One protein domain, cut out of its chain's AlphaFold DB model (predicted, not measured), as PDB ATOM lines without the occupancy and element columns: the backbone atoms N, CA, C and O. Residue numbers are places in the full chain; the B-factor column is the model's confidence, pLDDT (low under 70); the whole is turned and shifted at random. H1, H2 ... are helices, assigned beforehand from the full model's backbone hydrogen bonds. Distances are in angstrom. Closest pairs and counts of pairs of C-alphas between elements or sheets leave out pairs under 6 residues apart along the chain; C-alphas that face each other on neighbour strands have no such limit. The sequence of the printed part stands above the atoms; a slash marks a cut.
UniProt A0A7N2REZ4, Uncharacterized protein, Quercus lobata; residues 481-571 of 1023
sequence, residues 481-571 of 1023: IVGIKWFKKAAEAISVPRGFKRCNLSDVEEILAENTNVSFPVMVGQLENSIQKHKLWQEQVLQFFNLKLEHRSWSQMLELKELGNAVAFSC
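What this domain is: This is residues 481 to 571 of the 1023 residues of an uncharacterized protein of Quercus lobata (UniProt A0A7N2REZ4). What shape is it? It is a loose rod of helices: H1 and H2 pack beside the earlier part of long H3, and H4 folds back along its later part. What makes it up? It is all helix: 91 residues with four named helices, H1 to H4 in order, radius of gyration of the C-alphas 15.8 A, spans 55 by 24 by 19 A.

How they stand to each other: How do the first helices stand? H1, residues 481 to 494, and H2, residues 505 to 513, form a hairpin; their closest C-alphas, Ala 493 and Val 508, are 6.5 A apart. What does the hub touch? H3, residues 521 to 546, touches H1 with residues 523 to 530 alone, closest C-alphas Ile 494 and Leu 527, 6.8 A, running the same way at a shallow tilt of 27 degrees. With residues 524 to 531 alone it touches H2, a hairpin, closest C-alphas Leu 512 and Val 524, 7.0 A. With residues 530 to 541 alone it touches H4, residues 554 to 567, also a hairpin, closest C-alphas His 534 and Val 567, 5.7 A; H4 is apart from H1 and H2. Are the backbones helical? Every O i to N i+4 pair is within hydrogen-bond range in H1, H2, H3 and H4.

Where its parts are: Where does H1 begin? C-alpha 481 is at (-74.142, -42.713, 19.959). How long are the helices? H1 to H4 measure 20.1, 12.5, 37.2 and 19.9 A; H4 ends at C-alpha 567, (-45.523, -45.984, 15.562).

The domain as a whole: How large is it? The farthest C-alphas, Ile 481 and Glu 550, are 55.7 A apart, and residues 546 to 551 stand free. Is it whole? The printed part has no cut, and its three links are short. Where is confidence low? pLDDT is under 70 in residues 481 to 485, 487 to 488, 494 to 501 and 515 to 523.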
ATOM      1  N   ILE A 481     -74.850 -42.788  18.667       60.59
ATOM      2  CA  ILE A 481     -74.142 -42.713  19.959       60.59
ATOM      3  C   ILE A 481     -73.102 -43.836  20.077       60.59
ATOM      4  O   ILE A 481     -71.968 -43.579  20.479       60.59
ATOM      5  N   VAL A 482     -73.454 -45.067  19.691       64.94
ATOM      6  CA  VAL A 482     -72.507 -46.196  19.656       64.94
ATOM      7  C   VAL A 482     -71.369 -45.926  18.666       64.94
ATOM      8  O   VAL A 482     -70.206 -46.102  19.019       64.94
ATOM      9  N   GLY A 483     -71.680 -45.420  17.468       65.12
ATOM     10  CA  GLY A 483     -70.672 -45.056  16.469       65.12
ATOM     11  C   GLY A 483     -69.715 -43.945  16.924       65.12
ATOM     12  O   GLY A 483     -68.512 -44.058  16.718       65.12
ATOM     13  N   ILE A 484     -70.215 -42.897  17.588       62.56
ATOM     14  CA  ILE A 484     -69.386 -41.794  18.107       62.56
ATOM     15  C   ILE A 484     -68.501 -42.272  19.268       62.56
ATOM     16  O   ILE A 484     -67.323 -41.924  19.313       62.56
ATOM     17  N   LYS A 485     -69.014 -43.127  20.164       66.69
ATOM     18  CA  LYS A 485     -68.211 -43.738  21.240       66.69
ATOM     19  C   LYS A 485     -67.089 -44.622  20.693       66.69
ATOM     20  O   LYS A 485     -65.966 -44.543  21.182       66.69
ATOM     21  N   TRP A 486     -67.372 -45.412  19.657       79.81
ATOM     22  CA  TRP A 486     -66.351 -46.176  18.937       79.81
ATOM     23  C   TRP A 486     -65.319 -45.255  18.275       79.81
ATOM     24  O   TRP A 486     -64.118 -45.470  18.413       79.81
ATOM     25  N   PHE A 487     -65.771 -44.177  17.621       67.88
ATOM     26  CA  PHE A 487     -64.886 -43.197  16.991       67.88
ATOM     27  C   PHE A 487     -63.952 -42.527  18.008       67.88
ATOM     28  O   PHE A 487     -62.776 -42.352  17.703       67.88
ATOM     29  N   LYS A 488     -64.438 -42.206  19.220       69.75
ATOM     30  CA  LYS A 488     -63.608 -41.679  20.316       69.75
ATOM     31  C   LYS A 488     -62.506 -42.672  20.708       69.75
ATOM     32  O   LYS A 488     -61.335 -42.324  20.574       69.75
ATOM     33  N   LYS A 489     -62.856 -43.926  21.037       75.38
ATOM     34  CA  LYS A 489     -61.872 -44.994  21.332       75.38
ATOM     35  C   LYS A 489     -60.837 -45.164  20.210       75.38
ATOM     36  O   LYS A 489     -59.641 -45.258  20.465       75.38
ATOM     37  N   ALA A 490     -61.289 -45.190  18.956       73.88
ATOM     38  CA  ALA A 490     -60.425 -45.337  17.786       73.88
ATOM     39  C   ALA A 490     -59.501 -44.122  17.569       73.88
ATOM     40  O   ALA A 490     -58.364 -44.283  17.129       73.88
ATOM     41  N   ALA A 491     -59.968 -42.907  17.869       71.31
ATOM     42  CA  ALA A 491     -59.166 -41.692  17.779       71.31
ATOM     43  C   ALA A 491     -58.097 -41.630  18.881       71.31
ATOM     44  O   ALA A 491     -56.951 -41.302  18.573       71.31
ATOM     45  N   GLU A 492     -58.447 -42.010  20.113       72.81
ATOM     46  CA  GLU A 492     -57.535 -42.144  21.262       72.81
ATOM     47  C   GLU A 492     -56.463 -43.218  21.012       72.81
ATOM     48  O   GLU A 492     -55.281 -42.983  21.243       72.81
ATOM     49  N   ALA A 493     -56.837 -44.364  20.431       72.12
ATOM     50  CA  ALA A 493     -55.897 -45.435  20.091       72.12
ATOM     51  C   ALA A 493     -54.848 -45.045  19.025       72.12
ATOM     52  O   ALA A 493     -53.769 -45.635  18.975       72.12
ATOM     53  N   ILE A 494     -55.151 -44.072  18.155       68.50
ATOM     54  CA  ILE A 494     -54.239 -43.584  17.099       68.50
ATOM     55  C   ILE A 494     -53.475 -42.327  17.537       68.50
ATOM     56  O   ILE A 494     -52.386 -42.053  17.027       68.50
ATOM     57  N   SER A 495     -54.052 -41.532  18.435       61.09
ATOM     58  CA  SER A 495     -53.547 -40.213  18.818       61.09
ATOM     59  C   SER A 495     -53.034 -40.283  20.249       61.09
ATOM     60  O   SER A 495     -53.824 -40.240  21.182       61.09
ATOM     61  N   VAL A 496     -51.716 -40.384  20.414       54.19
ATOM     62  CA  VAL A 496     -51.059 -40.431  21.729       54.19
ATOM     63  C   VAL A 496     -50.442 -39.056  22.036       54.19
ATOM     64  O   VAL A 496     -49.407 -38.730  21.445       54.19
ATOM     65  N   PRO A 497     -51.035 -38.237  22.932       48.84
ATOM     66  CA  PRO A 497     -50.365 -37.074  23.517       48.84
ATOM     67  C   PRO A 497     -49.188 -37.514  24.406       48.84
ATOM     68  O   PRO A 497     -49.104 -38.679  24.817       48.84
ATOM     69  N   ARG A 498     -48.239 -36.615  24.684       40.25
ATOM     70  CA  ARG A 498     -46.957 -36.950  25.335       40.25
ATOM     71  C   ARG A 498     -47.084 -37.028  26.863       40.25
ATOM     72  O   ARG A 498     -46.386 -36.330  27.593       40.25
ATOM     73  N   GLY A 499     -47.888 -37.973  27.331       43.97
ATOM     74  CA  GLY A 499     -48.123 -38.211  28.758       43.97
ATOM     75  C   GLY A 499     -49.040 -39.400  29.047       43.97
ATOM     76  O   GLY A 499     -48.984 -39.983  30.130       43.97
ATOM     77  N   PHE A 500     -49.842 -39.819  28.066       50.97
ATOM     78  CA  PHE A 500     -50.815 -40.895  28.228       50.97
ATOM     79  C   PHE A 500     -50.202 -42.292  28.079       50.97
ATOM     80  O   PHE A 500     -49.250 -42.532  27.331       50.97
ATOM     81  N   LYS A 501     -50.792 -43.254  28.795       58.34
ATOM     82  CA  LYS A 501     -50.425 -44.670  28.726       58.34
ATOM     83  C   LYS A 501     -50.763 -45.212  27.333       58.34
ATOM     84  O   LYS A 501     -51.933 -45.234  26.961       58.34
ATOM     85  N   ARG A 502     -49.756 -45.659  26.570       72.94
ATOM     86  CA  ARG A 502     -49.971 -46.236  25.228       72.94
ATOM     87  C   ARG A 502     -50.924 -47.430  25.301       72.94
ATOM     88  O   ARG A 502     -50.750 -48.296  26.159       72.94
ATOM     89  N   CYS A 503     -51.869 -47.504  24.368       75.19
ATOM     90  CA  CYS A 503     -52.701 -48.690  24.166       75.19
ATOM     91  C   CYS A 503     -51.830 -49.905  23.820       75.19
ATOM     92  O   CYS A 503     -50.789 -49.763  23.165       75.19
ATOM     93  N   ASN A 504     -52.249 -51.098  24.240       82.69
ATOM     94  CA  ASN A 504     -51.647 -52.349  23.784       82.69
ATOM     95  C   ASN A 504     -52.258 -52.745  22.437       82.69
ATOM     96  O   ASN A 504     -53.388 -52.368  22.128       82.69
ATOM     97  N   LEU A 505     -51.543 -53.554  21.652       84.88
ATOM     98  CA  LEU A 505     -52.052 -54.055  20.370       84.88
ATOM     99  C   LEU A 505     -53.397 -54.796  20.521       84.88
ATOM    100  O   LEU A 505     -54.279 -54.611  19.686       84.88
ATOM    101  N   SER A 506     -53.573 -55.564  21.604       83.19
ATOM    102  CA  SER A 506     -54.825 -56.259  21.943       83.19
ATOM    103  C   SER A 506     -56.029 -55.327  21.988       83.19
ATOM    104  O   SER A 506     -57.087 -55.658  21.468       83.19
ATOM    105  N   ASP A 507     -55.848 -54.148  22.576       83.44
ATOM    106  CA  ASP A 507     -56.920 -53.195  22.850       83.44
ATOM    107  C   ASP A 507     -57.380 -52.541  21.531       83.44
ATOM    108  O   ASP A 507     -58.559 -52.260  21.323       83.44
ATOM    109  N   VAL A 508     -56.444 -52.356  20.593       83.75
ATOM    110  CA  VAL A 508     -56.700 -51.827  19.243       83.75
ATOM    111  C   VAL A 508     -57.338 -52.885  18.335       83.75
ATOM    112  O   VAL A 508     -58.237 -52.567  17.554       83.75
ATOM    113  N   GLU A 509     -56.908 -54.145  18.448       83.06
ATOM    114  CA  GLU A 509     -57.528 -55.280  17.752       83.06
ATOM    115  C   GLU A 509     -58.950 -55.565  18.293       83.06
ATOM    116  O   GLU A 509     -59.841 -55.878  17.505       83.06
ATOM    117  N   GLU A 510     -59.214 -55.348  19.589       84.62
ATOM    118  CA  GLU A 510     -60.562 -55.395  20.181       84.62
ATOM    119  C   GLU A 510     -61.459 -54.255  19.667       84.62
ATOM    120  O   GLU A 510     -62.581 -54.518  19.232       84.62
ATOM    121  N   ILE A 511     -60.961 -53.010  19.602       82.44
ATOM    122  CA  ILE A 511     -61.698 -51.881  18.997       82.44
ATOM    123  C   ILE A 511     -62.070 -52.185  17.536       82.44
ATOM    124  O   ILE A 511     -63.183 -51.873  17.115       82.44
ATOM    125  N   LEU A 512     -61.193 -52.822  16.754       82.31
ATOM    126  CA  LEU A 512     -61.515 -53.246  15.384       82.31
ATOM    127  C   LEU A 512     -62.563 -54.371  15.313       82.31
ATOM    128  O   LEU A 512     -63.269 -54.473  14.309       82.31
ATOM    129  N   ALA A 513     -62.685 -55.193  16.356       81.75
ATOM    130  CA  ALA A 513     -63.691 -56.248  16.458       81.75
ATOM    131  C   ALA A 513     -65.060 -55.755  16.983       81.75
ATOM    132  O   ALA A 513     -66.057 -56.470  16.846       81.75
ATOM    133  N   GLU A 514     -65.146 -54.546  17.559       80.50
ATOM    134  CA  GLU A 514     -66.411 -53.955  18.017       80.50
ATOM    135  C   GLU A 514     -67.382 -53.705  16.847       80.50
ATOM    136  O   GLU A 514     -67.192 -52.833  15.998       80.50
ATOM    137  N   ASN A 515     -68.480 -54.464  16.825       63.47
ATOM    138  CA  ASN A 515     -69.458 -54.417  15.744       63.47
ATOM    139  C   ASN A 515     -70.364 -53.175  15.864       63.47
ATOM    140  O   ASN A 515     -71.188 -53.077  16.778       63.47
ATOM    141  N   THR A 516     -70.224 -52.221  14.941       64.38
ATOM    142  CA  THR A 516     -70.929 -50.931  14.966       64.38
ATOM    143  C   THR A 516     -71.928 -50.785  13.815       64.38
ATOM    144  O   THR A 516     -71.620 -51.023  12.650       64.38
ATOM    145  N   ASN A 517     -73.136 -50.295  14.121       53.34
ATOM    146  CA  ASN A 517     -74.182 -50.009  13.121       53.34
ATOM    147  C   ASN A 517     -73.844 -48.831  12.178       53.34
ATOM    148  O   ASN A 517     -74.606 -48.540  11.255       53.34
ATOM    149  N   VAL A 518     -72.744 -48.114  12.427       55.50
ATOM    150  CA  VAL A 518     -72.296 -46.938  11.670       55.50
ATOM    151  C   VAL A 518     -70.838 -47.162  11.286       55.50
ATOM    152  O   VAL A 518     -69.968 -47.188  12.148       55.50
ATOM    153  N   SER A 519     -70.575 -47.333   9.991       57.00
ATOM    154  CA  SER A 519     -69.233 -47.635   9.487       57.00
ATOM    155  C   SER A 519     -68.361 -46.379   9.381       57.00
ATOM    156  O   SER A 519     -68.793 -45.363   8.832       57.00
ATOM    157  N   PHE A 520     -67.099 -46.482   9.811       65.31
ATOM    158  CA  PHE A 520     -66.071 -45.443   9.658       65.31
ATOM    159  C   PHE A 520     -64.845 -45.967   8.879       65.31
ATOM    160  O   PHE A 520     -63.761 -46.088   9.460       65.31
ATOM    161  N   PRO A 521     -64.949 -46.256   7.561       64.31
ATOM    162  CA  PRO A 521     -63.893 -46.955   6.811       64.31
ATOM    163  C   PRO A 521     -62.525 -46.261   6.852       64.31
ATOM    164  O   PRO A 521     -61.489 -46.915   6.845       64.31
ATOM    165  N   VAL A 522     -62.517 -44.926   6.934       63.44
ATOM    166  CA  VAL A 522     -61.289 -44.121   7.010       63.44
ATOM    167  C   VAL A 522     -60.561 -44.303   8.347       63.44
ATOM    168  O   VAL A 522     -59.335 -44.280   8.357       63.44
ATOM    169  N   MET A 523     -61.281 -44.497   9.458       68.62
ATOM    170  CA  MET A 523     -60.661 -44.788  10.758       68.62
ATOM    171  C   MET A 523     -60.219 -46.244  10.849       68.62
ATOM    172  O   MET A 523     -59.108 -46.496  11.297       68.62
ATOM    173  N   VAL A 524     -61.030 -47.185  10.349       74.44
ATOM    174  CA  VAL A 524     -60.661 -48.609  10.256       74.44
ATOM    175  C   VAL A 524     -59.345 -48.771   9.486       74.44
ATOM    176  O   VAL A 524     -58.375 -49.274  10.044       74.44
ATOM    177  N   GLY A 525     -59.243 -48.203   8.279       71.62
ATOM    178  CA  GLY A 525     -58.003 -48.244   7.495       71.62
ATOM    179  C   GLY A 525     -56.822 -47.481   8.117       71.62
ATOM    180  O   GLY A 525     -55.670 -47.734   7.765       71.62
ATOM    181  N   GLN A 526     -57.060 -46.553   9.053       75.06
ATOM    182  CA  GLN A 526     -55.986 -45.931   9.839       75.06
ATOM    183  C   GLN A 526     -55.527 -46.820  11.001       75.06
ATOM    184  O   GLN A 526     -54.322 -46.914  11.217       75.06
ATOM    185  N   LEU A 527     -56.445 -47.493  11.705       77.06
ATOM    186  CA  LEU A 527     -56.128 -48.482  12.741       77.06
ATOM    187  C   LEU A 527     -55.325 -49.649  12.146       77.06
ATOM    188  O   LEU A 527     -54.246 -49.962  12.645       77.06
ATOM    189  N   GLU A 528     -55.786 -50.223  11.031       83.12
ATOM    190  CA  GLU A 528     -55.098 -51.305  10.308       83.12
ATOM    191  C   GLU A 528     -53.676 -50.898   9.879       83.12
ATOM    192  O   GLU A 528     -52.717 -51.639  10.094       83.12
ATOM    193  N   ASN A 529     -53.512 -49.684   9.343       82.94
ATOM    194  CA  ASN A 529     -52.208 -49.127   8.969       82.94
ATOM    195  C   ASN A 529     -51.293 -48.914  10.193       82.94
ATOM    196  O   ASN A 529     -50.100 -49.204  10.128       82.94
ATOM    197  N   SER A 530     -51.829 -48.453  11.327       83.25
ATOM    198  CA  SER A 530     -51.068 -48.338  12.581       83.25
ATOM    199  C   SER A 530     -50.630 -49.707  13.115       83.25
ATOM    200  O   SER A 530     -49.467 -49.868  13.482       83.25
ATOM    201  N   ILE A 531     -51.501 -50.722  13.067       85.81
ATOM    202  CA  ILE A 531     -51.161 -52.114  13.405       85.81
ATOM    203  C   ILE A 531     -50.061 -52.652  12.483       85.81
ATOM    204  O   ILE A 531     -49.098 -53.252  12.961       85.81
ATOM    205  N   GLN A 532     -50.158 -52.409  11.174       88.50
ATOM    206  CA  GLN A 532     -49.146 -52.854  10.217       88.50
ATOM    207  C   GLN A 532     -47.792 -52.165  10.447       88.50
ATOM    208  O   GLN A 532     -46.757 -52.827  10.394       88.50
ATOM    209  N   LYS A 533     -47.781 -50.863  10.766       87.19
ATOM    210  CA  LYS A 533     -46.559 -50.126  11.135       87.19
ATOM    211  C   LYS A 533     -45.934 -50.641  12.429       87.19
ATOM    212  O   LYS A 533     -44.717 -50.789  12.478       87.19
ATOM    213  N   HIS A 534     -46.742 -50.940  13.445       90.44
ATOM    214  CA  HIS A 534     -46.265 -51.528  14.696       90.44
ATOM    215  C   HIS A 534     -45.630 -52.909  14.467       90.44
ATOM    216  O   HIS A 534     -44.507 -53.134  14.916       90.44
ATOM    217  N   LYS A 535     -46.291 -53.795  13.705       89.19
ATOM    218  CA  LYS A 535     -45.770 -55.134  13.368       89.19
ATOM    219  C   LYS A 535     -44.473 -55.048  12.547       89.19
ATOM    220  O   LYS A 535     -43.495 -55.705  12.888       89.19
ATOM    221  N   LEU A 536     -44.408 -54.158  11.550       91.56
ATOM    222  CA  LEU A 536     -43.183 -53.894  10.779       91.56
ATOM    223  C   LEU A 536     -42.041 -53.357  11.660       91.56
ATOM    224  O   LEU A 536     -40.888 -53.744  11.485       91.56
ATOM    225  N   TRP A 537     -42.340 -52.478  12.617       94.88
ATOM    226  CA  TRP A 537     -41.346 -51.972  13.562       94.88
ATOM    227  C   TRP A 537     -40.865 -53.067  14.535       94.88
ATOM    228  O   TRP A 537     -39.663 -53.167  14.778       94.88
ATOM    229  N   GLN A 538     -41.744 -53.953  15.022       91.69
ATOM    230  CA  GLN A 538     -41.331 -55.121  15.817       91.69
ATOM    231  C   GLN A 538     -40.402 -56.046  15.014       91.69
ATOM    232  O   GLN A 538     -39.374 -56.481  15.534       91.69
ATOM    233  N   GLU A 539     -40.696 -56.296  13.733       91.62
ATOM    234  CA  GLU A 539     -39.797 -57.042  12.841       91.62
ATOM    235  C   GLU A 539     -38.429 -56.359  12.694       91.62
ATOM    236  O   GLU A 539     -37.406 -57.039  12.763       91.62
ATOM    237  N   GLN A 540     -38.379 -55.029  12.555       92.00
ATOM    238  CA  GLN A 540     -37.121 -54.271  12.502       92.00
ATOM    239  C   GLN A 540     -36.312 -54.391  13.802       92.00
ATOM    240  O   GLN A 540     -35.098 -54.596  13.750       92.00
ATOM    241  N   VAL A 541     -36.969 -54.327  14.968       91.69
ATOM    242  CA  VAL A 541     -36.319 -54.541  16.272       91.69
ATOM    243  C   VAL A 541     -35.757 -55.963  16.369       91.69
ATOM    244  O   VAL A 541     -34.587 -56.139  16.715       91.69
ATOM    245  N   LEU A 542     -36.536 -56.986  16.006       89.94
ATOM    246  CA  LEU A 542     -36.085 -58.382  16.007       89.94
ATOM    247  C   LEU A 542     -34.919 -58.615  15.034       89.94
ATOM    248  O   LEU A 542     -33.940 -59.265  15.395       89.94
ATOM    249  N   GLN A 543     -34.977 -58.055  13.822       90.62
ATOM    250  CA  GLN A 543     -33.878 -58.113  12.853       90.62
ATOM    251  C   GLN A 543     -32.604 -57.473  13.417       90.62
ATOM    252  O   GLN A 543     -31.543 -58.096  13.380       90.62
ATOM    253  N   PHE A 544     -32.708 -56.285  14.018       91.38
ATOM    254  CA  PHE A 544     -31.582 -55.600  14.654       91.38
ATOM    255  C   PHE A 544     -30.960 -56.422  15.796       91.38
ATOM    256  O   PHE A 544     -29.741 -56.594  15.854       91.38
ATOM    257  N   PHE A 545     -31.780 -57.004  16.678       88.00
ATOM    258  CA  PHE A 545     -31.297 -57.867  17.763       88.00
ATOM    259  C   PHE A 545     -30.843 -59.267  17.306       88.00
ATOM    260  O   PHE A 545     -30.211 -59.969  18.100       88.00
ATOM    261  N   ASN A 546     -31.059 -59.640  16.040       88.25
ATOM    262  CA  ASN A 546     -30.482 -60.829  15.403       88.25
ATOM    263  C   ASN A 546     -29.148 -60.556  14.680       88.25
ATOM    264  O   ASN A 546     -28.404 -61.498  14.401       88.25
ATOM    265  N   LEU A 547     -28.789 -59.292  14.412       88.56
ATOM    266  CA  LEU A 547     -27.457 -58.939  13.902       88.56
ATOM    267  C   LEU A 547     -26.366 -59.322  14.911       88.56
ATOM    268  O   LEU A 547     -26.591 -59.322  16.123       88.56
ATOM    269  N   LYS A 548     -25.142 -59.576  14.445       83.06
ATOM    270  CA  LYS A 548     -23.979 -59.681  15.340       83.06
ATOM    271  C   LYS A 548     -23.695 -58.342  16.034       83.06
ATOM    272  O   LYS A 548     -23.986 -57.291  15.472       83.06
ATOM    273  N   LEU A 549     -23.067 -58.382  17.213       76.75
ATOM    274  CA  LEU A 549     -22.699 -57.192  18.007       76.75
ATOM    275  C   LEU A 549     -21.962 -56.115  17.194       76.75
ATOM    276  O   LEU A 549     -22.332 -54.949  17.257       76.75
ATOM    277  N   GLU A 550     -20.994 -56.532  16.375       73.62
ATOM    278  CA  GLU A 550     -20.194 -55.695  15.461       73.62
ATOM    279  C   GLU A 550     -21.007 -54.925  14.397       73.62
ATOM    280  O   GLU A 550     -20.489 -54.013  13.761       73.62
ATOM    281  N   HIS A 551     -22.280 -55.274  14.190       80.62
ATOM    282  CA  HIS A 551     -23.169 -54.638  13.212       80.62
ATOM    283  C   HIS A 551     -24.336 -53.871  13.854       80.62
ATOM    284  O   HIS A 551     -25.193 -53.371  13.131       80.62
ATOM    285  N   ARG A 552     -24.393 -53.779  15.190       87.31
ATOM    286  CA  ARG A 552     -25.447 -53.063  15.924       87.31
ATOM    287  C   ARG A 552     -24.957 -51.680  16.339       87.31
ATOM    288  O   ARG A 552     -24.388 -51.538  17.425       87.31
ATOM    289  N   SER A 553     -25.157 -50.668  15.496       85.44
ATOM    290  CA  SER A 553     -24.701 -49.313  15.821       85.44
ATOM    291  C   SER A 553     -25.626 -48.605  16.816       85.44
ATOM    292  O   SER A 553     -26.835 -48.842  16.876       85.44
ATOM    293  N   TRP A 554     -25.057 -47.657  17.564       87.12
ATOM    294  CA  TRP A 554     -25.830 -46.741  18.401       87.12
ATOM    295  C   TRP A 554     -26.832 -45.887  17.601       87.12
ATOM    296  O   TRP A 554     -27.959 -45.679  18.049       87.12
ATOM    297  N   SER A 555     -26.468 -45.454  16.387       86.19
ATOM    298  CA  SER A 555     -27.359 -44.675  15.514       86.19
ATOM    299  C   SER A 555     -28.630 -45.439  15.127       86.19
ATOM    300  O   SER A 555     -29.722 -44.896  15.253       86.19
ATOM    301  N   GLN A 556     -28.508 -46.714  14.752       86.94
ATOM    302  CA  GLN A 556     -29.647 -47.579  14.429       86.94
ATOM    303  C   GLN A 556     -30.559 -47.810  15.644       86.94
ATOM    304  O   GLN A 556     -31.780 -47.830  15.508       86.94
ATOM    305  N   MET A 557     -29.990 -47.938  16.849       89.50
ATOM    306  CA  MET A 557     -30.781 -48.054  18.081       89.50
ATOM    307  C   MET A 557     -31.585 -46.771  18.371       89.50
ATOM    308  O   MET A 557     -32.748 -46.850  18.768       89.50
ATOM    309  N   LEU A 558     -31.004 -45.591  18.132       88.31
ATOM    310  CA  LEU A 558     -31.724 -44.318  18.249       88.31
ATOM    311  C   LEU A 558     -32.829 -44.179  17.187       88.31
ATOM    312  O   LEU A 558     -33.927 -43.741  17.519       88.31
ATOM    313  N   GLU A 559     -32.589 -44.608  15.947       89.56
ATOM    314  CA  GLU A 559     -33.623 -44.656  14.901       89.56
ATOM    315  C   GLU A 559     -34.795 -45.573  15.298       89.56
ATOM    316  O   GLU A 559     -35.954 -45.182  15.151       89.56
ATOM    317  N   LEU A 560     -34.517 -46.746  15.885       91.19
ATOM    318  CA  LEU A 560     -35.548 -47.652  16.408       91.19
ATOM    319  C   LEU A 560     -36.337 -47.047  17.581       91.19
ATOM    320  O   LEU A 560     -37.550 -47.263  17.647       91.19
ATOM    321  N   LYS A 561     -35.694 -46.273  18.470       91.19
ATOM    322  CA  LYS A 561     -36.363 -45.510  19.544       91.19
ATOM    323  C   LYS A 561     -37.288 -44.437  18.976       91.19
ATOM    324  O   LYS A 561     -38.450 -44.385  19.366       91.19
ATOM    325  N   GLU A 562     -36.808 -43.599  18.061       90.06
ATOM    326  CA  GLU A 562     -37.609 -42.497  17.512       90.06
ATOM    327  C   GLU A 562     -38.773 -43.012  16.655       90.06
ATOM    328  O   GLU A 562     -39.905 -42.548  16.806       90.06
ATOM    329  N   LEU A 563     -38.541 -44.037  15.828       88.25
ATOM    330  CA  LEU A 563     -39.610 -44.696  15.078       88.25
ATOM    331  C   LEU A 563     -40.602 -45.390  16.023       88.25
ATOM    332  O   LEU A 563     -41.810 -45.214  15.877       88.25
ATOM    333  N   GLY A 564     -40.111 -46.102  17.041       86.31
ATOM    334  CA  GLY A 564     -40.944 -46.752  18.057       86.31
ATOM    335  C   GLY A 564     -41.780 -45.757  18.862       86.31
ATOM    336  O   GLY A 564     -42.939 -46.023  19.167       86.31
ATOM    337  N   ASN A 565     -41.253 -44.563  19.137       85.06
ATOM    338  CA  ASN A 565     -42.004 -43.470  19.754       85.06
ATOM    339  C   ASN A 565     -43.124 -42.917  18.864       85.06
ATOM    340  O   ASN A 565     -44.109 -42.418  19.398       85.06
ATOM    341  N   ALA A 566     -43.000 -43.035  17.541       83.31
ATOM    342  CA  ALA A 566     -43.996 -42.561  16.586       83.31
ATOM    343  C   ALA A 566     -45.020 -43.626  16.144       83.31
ATOM    344  O   ALA A 566     -46.119 -43.250  15.735       83.31
ATOM    345  N   VAL A 567     -44.676 -44.925  16.161       84.12
ATOM    346  CA  VAL A 567     -45.523 -45.984  15.562       84.12
ATOM    347  C   VAL A 567     -45.789 -47.217  16.429       84.12
ATOM    348  O   VAL A 567     -46.613 -48.039  16.033       84.12
ATOM    349  N   ALA A 568     -45.114 -47.398  17.570       84.69
ATOM    350  CA  ALA A 568     -45.272 -48.611  18.374       84.69
ATOM    351  C   ALA A 568     -46.310 -48.458  19.498       84.69
ATOM    352  O   ALA A 568     -46.218 -47.556  20.338       84.69
ATOM    353  N   PHE A 569     -47.242 -49.411  19.549       87.31
ATOM    354  CA  PHE A 569     -48.088 -49.675  20.712       87.31
ATOM    355  C   PHE A 569     -47.265 -50.169  21.914       87.31
ATOM    356  O   PHE A 569     -46.085 -50.505  21.784       87.31
ATOM    357  N   SER A 570     -47.895 -50.209  23.091       84.81
ATOM    358  CA  SER A 570     -47.322 -50.805  24.306       84.81
ATOM    359  C   SER A 570     -46.930 -52.268  24.051       84.81
ATOM    360  O   SER A 570     -47.775 -53.077  23.660       84.81
ATOM    361  N   CYS A 571     -45.638 -52.587  24.203       86.88
ATOM    362  CA  CYS A 571     -45.057 -53.907  23.935       86.88
ATOM    363  C   CYS A 571     -43.668 -54.077  24.583       86.88
ATOM    364  O   CYS A 571     -42.937 -53.106  24.797       86.88
TER     365      CYS A 571